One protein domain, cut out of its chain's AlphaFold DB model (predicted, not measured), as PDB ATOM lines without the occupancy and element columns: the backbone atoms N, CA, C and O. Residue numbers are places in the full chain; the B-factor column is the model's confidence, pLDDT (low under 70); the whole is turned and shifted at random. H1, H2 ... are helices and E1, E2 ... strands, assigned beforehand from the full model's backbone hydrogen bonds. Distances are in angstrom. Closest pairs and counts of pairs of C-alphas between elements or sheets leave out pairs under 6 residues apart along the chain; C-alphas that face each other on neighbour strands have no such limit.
ATOM      1  N   VAL A  96     300.452 240.612 198.660       78.81
ATOM      2  CA  VAL A  96     299.297 239.851 198.164       78.81
ATOM      3  C   VAL A  96     298.253 239.764 199.273       78.81
ATOM      4  O   VAL A  96     298.527 239.227 200.343       78.81
ATOM      5  N   MET A  97     297.050 240.284 199.020       80.19
ATOM      6  CA  MET A  97     295.923 240.215 199.954       80.19
ATOM      7  C   MET A  97     294.940 239.135 199.501       80.19
ATOM      8  O   MET A  97     294.325 239.249 198.445       80.19
ATOM      9  N   ALA A  98     294.775 238.080 200.296       82.75
ATOM     10  CA  ALA A  98     293.773 237.047 200.047       82.75
ATOM     11  C   ALA A  98     292.528 237.316 200.906       82.75
ATOM     12  O   ALA A  98     292.634 237.431 202.126       82.75
ATOM     13  N   LEU A  99     291.361 237.424 200.268       80.56
ATOM     14  CA  LEU A  99     290.071 237.615 200.936       80.56
ATOM     15  C   LEU A  99     289.228 236.350 200.750       80.56
ATOM     16  O   LEU A  99     288.991 235.925 199.620       80.56
ATOM     17  N   ASP A 100     288.781 235.756 201.856       82.00
ATOM     18  CA  ASP A 100     287.842 234.629 201.845       82.00
ATOM     19  C   ASP A 100     286.416 235.132 201.556       82.00
ATOM     20  O   ASP A 100     285.992 236.152 202.104       82.00
ATOM     21  N   ILE A 101     285.676 234.425 200.698       78.81
ATOM     22  CA  ILE A 101     284.275 234.712 200.340       78.81
ATOM     23  C   ILE A 101     283.286 233.706 200.955       78.81
ATOM     24  O   ILE A 101     282.143 233.601 200.508       78.81
ATOM     25  N   SER A 102     283.686 232.972 201.997       81.75
ATOM     26  CA  SER A 102     282.800 232.033 202.692       81.75
ATOM     27  C   SER A 102     281.542 232.702 203.272       81.75
ATOM     28  O   SER A 102     281.531 233.880 203.625       81.75
ATOM     29  N   GLY A 103     280.455 231.936 203.438       75.25
ATOM     30  CA  GLY A 103     279.190 232.447 203.997       75.25
ATOM     31  C   GLY A 103     279.326 233.083 205.392       75.25
ATOM     32  O   GLY A 103     278.508 233.916 205.773       75.25
ATOM     33  N   SER A 104     280.401 232.764 206.122       75.31
ATOM     34  CA  SER A 104     280.754 233.390 207.402       75.31
ATOM     35  C   SER A 104     281.250 234.843 207.276       75.31
ATOM     36  O   SER A 104     281.200 235.599 208.245       75.31
ATOM     37  N   MET A 105     281.678 235.263 206.082       77.62
ATOM     38  CA  MET A 105     282.111 236.632 205.767       77.62
ATOM     39  C   MET A 105     280.946 237.559 205.392       77.62
ATOM     40  O   MET A 105     281.082 238.779 205.468       77.62
ATOM     41  N   LEU A 106     279.784 236.988 205.059       74.12
ATOM     42  CA  LEU A 106     278.509 237.707 204.923       74.12
ATOM     43  C   LEU A 106     277.774 237.848 206.268       74.12
ATOM     44  O   LEU A 106     276.675 238.407 206.323       74.12
ATOM     45  N   ALA A 107     278.355 237.332 207.357       71.56
ATOM     46  CA  ALA A 107     277.788 237.481 208.688       71.56
ATOM     47  C   ALA A 107     277.765 238.966 209.086       71.56
ATOM     48  O   ALA A 107     278.779 239.664 209.031       71.56
ATOM     49  N   ARG A 108     276.592 239.433 209.525       69.50
ATOM     50  CA  ARG A 108     276.342 240.815 209.974       69.50
ATOM     51  C   ARG A 108     276.665 241.025 211.457       69.50
ATOM     52  O   ARG A 108     276.068 241.878 212.106       69.50
ATOM     53  N   ASP A 109     277.601 240.241 211.990       72.44
ATOM     54  CA  ASP A 109     278.070 240.364 213.377       72.44
ATOM     55  C   ASP A 109     278.739 241.733 213.623       72.44
ATOM     56  O   ASP A 109     278.815 242.201 214.754       72.44
ATOM     57  N   PHE A 110     279.189 242.385 212.544       62.28
ATOM     58  CA  PHE A 110     279.581 243.790 212.478       62.28
ATOM     59  C   PHE A 110     278.690 244.518 211.454       62.28
ATOM     60  O   PHE A 110     278.150 243.894 210.538       62.28
ATOM     61  N   GLN A 111     278.504 245.831 211.629       63.62
ATOM     62  CA  GLN A 111     277.876 246.712 210.636       63.62
ATOM     63  C   GLN A 111     278.973 247.559 209.970       63.62
ATOM     64  O   GLN A 111     279.653 248.297 210.690       63.62
ATOM     65  N   PRO A 112     279.152 247.525 208.637       71.12
ATOM     66  CA  PRO A 112     278.547 246.620 207.650       71.12
ATOM     67  C   PRO A 112     279.140 245.197 207.734       71.12
ATOM     68  O   PRO A 112     279.940 244.920 208.628       71.12
ATOM     69  N   ASP A 113     278.736 244.295 206.830       80.19
ATOM     70  CA  ASP A 113     279.235 242.913 206.793       80.19
ATOM     71  C   ASP A 113     280.782 242.829 206.766       80.19
ATOM     72  O   ASP A 113     281.495 243.779 206.416       80.19
ATOM     73  N   ARG A 114     281.339 241.683 207.190       81.38
ATOM     74  CA  ARG A 114     282.803 241.519 207.313       81.38
ATOM     75  C   ARG A 114     283.520 241.702 205.972       81.38
ATOM     76  O   ARG A 114     284.659 242.169 205.943       81.38
ATOM     77  N   MET A 115     282.851 241.367 204.872       81.38
ATOM     78  CA  MET A 115     283.347 241.544 203.510       81.38
ATOM     79  C   MET A 115     283.549 243.024 203.151       81.38
ATOM     80  O   MET A 115     284.605 243.417 202.647       81.38
ATOM     81  N   GLU A 116     282.552 243.861 203.410       83.19
ATOM     82  CA  GLU A 116     282.584 245.288 203.110       83.19
ATOM     83  C   GLU A 116     283.569 246.026 204.024       83.19
ATOM     84  O   GLU A 116     284.327 246.887 203.561       83.19
ATOM     85  N   ALA A 117     283.665 245.612 205.291       84.25
ATOM     86  CA  ALA A 117     284.689 246.098 206.212       84.25
ATOM     87  C   ALA A 117     286.118 245.790 205.716       84.25
ATOM     88  O   ALA A 117     286.969 246.685 205.688       84.25
ATOM     89  N   ALA A 118     286.381 244.560 205.261       83.88
ATOM     90  CA  ALA A 118     287.696 244.154 204.757       83.88
ATOM     91  C   ALA A 118     288.106 244.920 203.488       83.88
ATOM     92  O   ALA A 118     289.255 245.359 203.371       83.88
ATOM     93  N   LYS A 119     287.165 245.152 202.562       84.19
ATOM     94  CA  LYS A 119     287.396 245.994 201.374       84.19
ATOM     95  C   LYS A 119     287.784 247.421 201.752       84.19
ATOM     96  O   LYS A 119     288.737 247.957 201.193       84.19
ATOM     97  N   LYS A 120     287.090 248.024 202.721       85.69
ATOM     98  CA  LYS A 120     287.360 249.403 203.152       85.69
ATOM     99  C   LYS A 120     288.759 249.558 203.753       85.69
ATOM    100  O   LYS A 120     289.477 250.481 203.375       85.69
ATOM    101  N   ILE A 121     289.151 248.639 204.637       84.81
ATOM    102  CA  ILE A 121     290.487 248.622 205.256       84.81
ATOM    103  C   ILE A 121     291.564 248.423 204.186       84.81
ATOM    104  O   ILE A 121     292.576 249.119 204.182       84.81
ATOM    105  N   THR A 122     291.306 247.528 203.231       84.38
ATOM    106  CA  THR A 122     292.196 247.288 202.094       84.38
ATOM    107  C   THR A 122     292.407 248.564 201.279       84.38
ATOM    108  O   THR A 122     293.542 248.953 201.043       84.38
ATOM    109  N   SER A 123     291.341 249.276 200.897       83.06
ATOM    110  CA  SER A 123     291.458 250.541 200.158       83.06
ATOM    111  C   SER A 123     292.211 251.624 200.935       83.06
ATOM    112  O   SER A 123     293.006 252.347 200.340       83.06
ATOM    113  N   GLN A 124     292.002 251.726 202.250       85.06
ATOM    114  CA  GLN A 124     292.731 252.674 203.101       85.06
ATOM    115  C   GLN A 124     294.229 252.354 203.159       85.06
ATOM    116  O   GLN A 124     295.049 253.249 202.967       85.06
ATOM    117  N   PHE A 125     294.584 251.075 203.299       82.44
ATOM    118  CA  PHE A 125     295.973 250.613 203.316       82.44
ATOM    119  C   PHE A 125     296.743 250.961 202.028       82.44
ATOM    120  O   PHE A 125     297.928 251.284 202.085       82.44
ATOM    121  N   ILE A 126     296.072 250.947 200.867       80.31
ATOM    122  CA  ILE A 126     296.667 251.347 199.577       80.31
ATOM    123  C   ILE A 126     296.930 252.857 199.533       80.31
ATOM    124  O   ILE A 126     297.972 253.295 199.051       80.31
ATOM    125  N   ILE A 127     295.984 253.659 200.027       80.12
ATOM    126  CA  ILE A 127     296.049 255.127 199.957       80.12
ATOM    127  C   ILE A 127     297.131 255.688 200.891       80.12
ATOM    128  O   ILE A 127     297.783 256.672 200.547       80.12
ATOM    129  N   GLU A 128     297.354 255.063 202.048       78.31
ATOM    130  CA  GLU A 128     298.346 255.507 203.038       78.31
ATOM    131  C   GLU A 128     299.809 255.348 202.573       78.31
ATOM    132  O   GLU A 128     300.709 255.920 203.191       78.31
ATOM    133  N   ARG A 129     300.075 254.624 201.472       68.94
ATOM    134  CA  ARG A 129     301.432 254.359 200.957       68.94
ATOM    135  C   ARG A 129     301.626 254.775 199.485       68.94
ATOM    136  O   ARG A 129     301.889 253.925 198.641       68.94
ATOM    137  N   PRO A 130     301.565 256.077 199.146       62.31
ATOM    138  CA  PRO A 130     301.676 256.549 197.759       62.31
ATOM    139  C   PRO A 130     303.095 256.452 197.166       62.31
ATOM    140  O   PRO A 130     303.256 256.515 195.948       62.31
ATOM    141  N   THR A 131     304.127 256.339 198.010       57.28
ATOM    142  CA  THR A 131     305.539 256.351 197.586       57.28
ATOM    143  C   THR A 131     306.049 254.964 197.190       57.28
ATOM    144  O   THR A 131     306.957 254.875 196.363       57.28
ATOM    145  N   ASP A 132     305.448 253.890 197.715       59.56
ATOM    146  CA  ASP A 132     305.818 252.523 197.356       59.56
ATOM    147  C   ASP A 132     305.066 252.079 196.100       59.56
ATOM    148  O   ASP A 132     303.837 252.059 196.059       59.56
ATOM    149  N   ARG A 133     305.797 251.670 195.055       56.19
ATOM    150  CA  ARG A 133     305.209 250.938 193.921       56.19
ATOM    151  C   ARG A 133     304.861 249.510 194.364       56.19
ATOM    152  O   ARG A 133     305.437 248.554 193.862       56.19
ATOM    153  N   SER A 134     303.940 249.358 195.310       56.38
ATOM    154  CA  SER A 134     303.434 248.053 195.735       56.38
ATOM    155  C   SER A 134     302.502 247.494 194.664       56.38
ATOM    156  O   SER A 134     301.442 248.065 194.395       56.38
ATOM    157  N   ARG A 135     302.858 246.362 194.042       55.12
ATOM    158  CA  ARG A 135     301.862 245.580 193.300       55.12
ATOM    159  C   ARG A 135     301.013 244.825 194.307       55.12
ATOM    160  O   ARG A 135     301.509 243.986 195.051       55.12
ATOM    161  N   ILE A 136     299.720 245.122 194.297       61.84
ATOM    162  CA  ILE A 136     298.742 244.457 195.148       61.84
ATOM    163  C   ILE A 136     297.915 243.515 194.286       61.84
ATOM    164  O   ILE A 136     297.120 243.947 193.452       61.84
ATOM    165  N   GLY A 137     298.136 242.216 194.472       61.66
ATOM    166  CA  GLY A 137     297.302 241.160 193.906       61.66
ATOM    167  C   GLY A 137     296.239 240.749 194.918       61.66
ATOM    168  O   GLY A 137     296.566 240.537 196.085       61.66
ATOM    169  N   SER A 138     294.984 240.626 194.479       66.00
ATOM    170  CA  SER A 138     293.935 239.990 195.280       66.00
ATOM    171  C   SER A 138     293.578 238.629 194.697       66.00
ATOM    172  O   SER A 138     293.375 238.498 193.491       66.00
ATOM    173  N   ILE A 139     293.557 237.608 195.552       61.75
ATOM    174  CA  ILE A 139     293.120 236.255 195.202       61.75
ATOM    175  C   ILE A 139     291.901 235.963 196.072       61.75
ATOM    176  O   ILE A 139     292.018 235.872 197.293       61.75
ATOM    177  N   CYS A 140     290.740 235.848 195.433       61.94
ATOM    178  CA  CYS A 140     289.511 235.370 196.060       61.94
ATOM    179  C   CYS A 140     289.299 233.920 195.623       61.94
ATOM    180  O   CYS A 140     289.443 233.615 194.435       61.94
ATOM    181  N   ARG A 141     288.988 233.038 196.571       53.22
ATOM    182  CA  ARG A 141     288.700 231.624 196.313       53.22
ATOM    183  C   ARG A 141     287.288 231.283 196.741       53.22
ATOM    184  O   ARG A 141     286.928 231.718 197.850       53.22
TER     185      ARG A 141
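What this domain is: This is residues 96 to 141 of the 141 residues of the protein "BatA" of Mucinivorans hirudinis (UniProt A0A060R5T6). Picture a flat, open loop of chain: a small strip of two parallel strands, E1 and E2, makes one long side, and the helix H2 runs along the other, with little contact across the gap between them. The short helix H1 closes one end of the loop, and at the other end residues 127 to 133 stick out free. The printed part has 46 residues, with the named elements E1, H1, H2 and E2 in that order, and its class is mixed, helices and strands. It is loose, with a radius of gyration of the C-alphas of 12.3 A, and its C-alphas span 35 by 22 by 7 A.

How they stand to each other: Start at E1, residues 96 to 99, and look for its neighbour E2, residues 136 to 140. The two are parallel, with 29 degrees between their directions, and the C-alphas of Val 96 and Gly 137, which face each other, are 4.9 A apart. Across the pair you will find N 97 and O 137 within hydrogen-bond range at 3.0 A, and N 139 and O 97 at 3.4 A. Between these strands come H1, residues 103 to 106, and H2, residues 114 to 127; E1, H1, H2 and E2 form a strand-helix-strand unit, two parallel neighbour strands with helices between them along the chain, and its crossover is right-handed. H1 and H2 touch only at the corner by their link, H2 with residues 114 to 115 alone; their closest C-alphas, those of Met 105 and Arg 114, are 5.2 A apart. E1 and H2 have 1 pair of C-alphas within 8 A, those of Leu 99 and Ala 118 at 7.9 A. H1 and E2 are apart. In H2 every O i to N i+4 pair is within hydrogen-bond range; H1 is too short for such a pair, and its 1 pair of O i and N i+3 is within range.

Where its parts are: Find C-alpha 96 at (299.297, 239.851, 198.164), where E1 begins; from there it runs 9.9 A to C-alpha 99. H1 goes from Gly 103 to Leu 106, 5.4 A. Find C-alpha 114 at (282.803, 241.519, 207.313); from there H2 runs 20.4 A to C-alpha 127. E2 runs 13.0 A from Ile 136 to C-alpha 140 at (289.511, 235.370, 196.060).

The domain as a whole: The two C-alphas farthest apart, those of Gly 103 and Thr 131, are 36.1 A apart. The printed part has no cut and ends at Arg 141, the chain's last residue. The link from E1 to H1 is tight, those from H1 to H2 and from H2 to E2 are short, and no link is long. Look at the B-factor column: the mean pLDDT of the printed part is 73.5, and the model's confidence is low, under 70, at residue 108, residues 110 to 111 and residues 129 to 141.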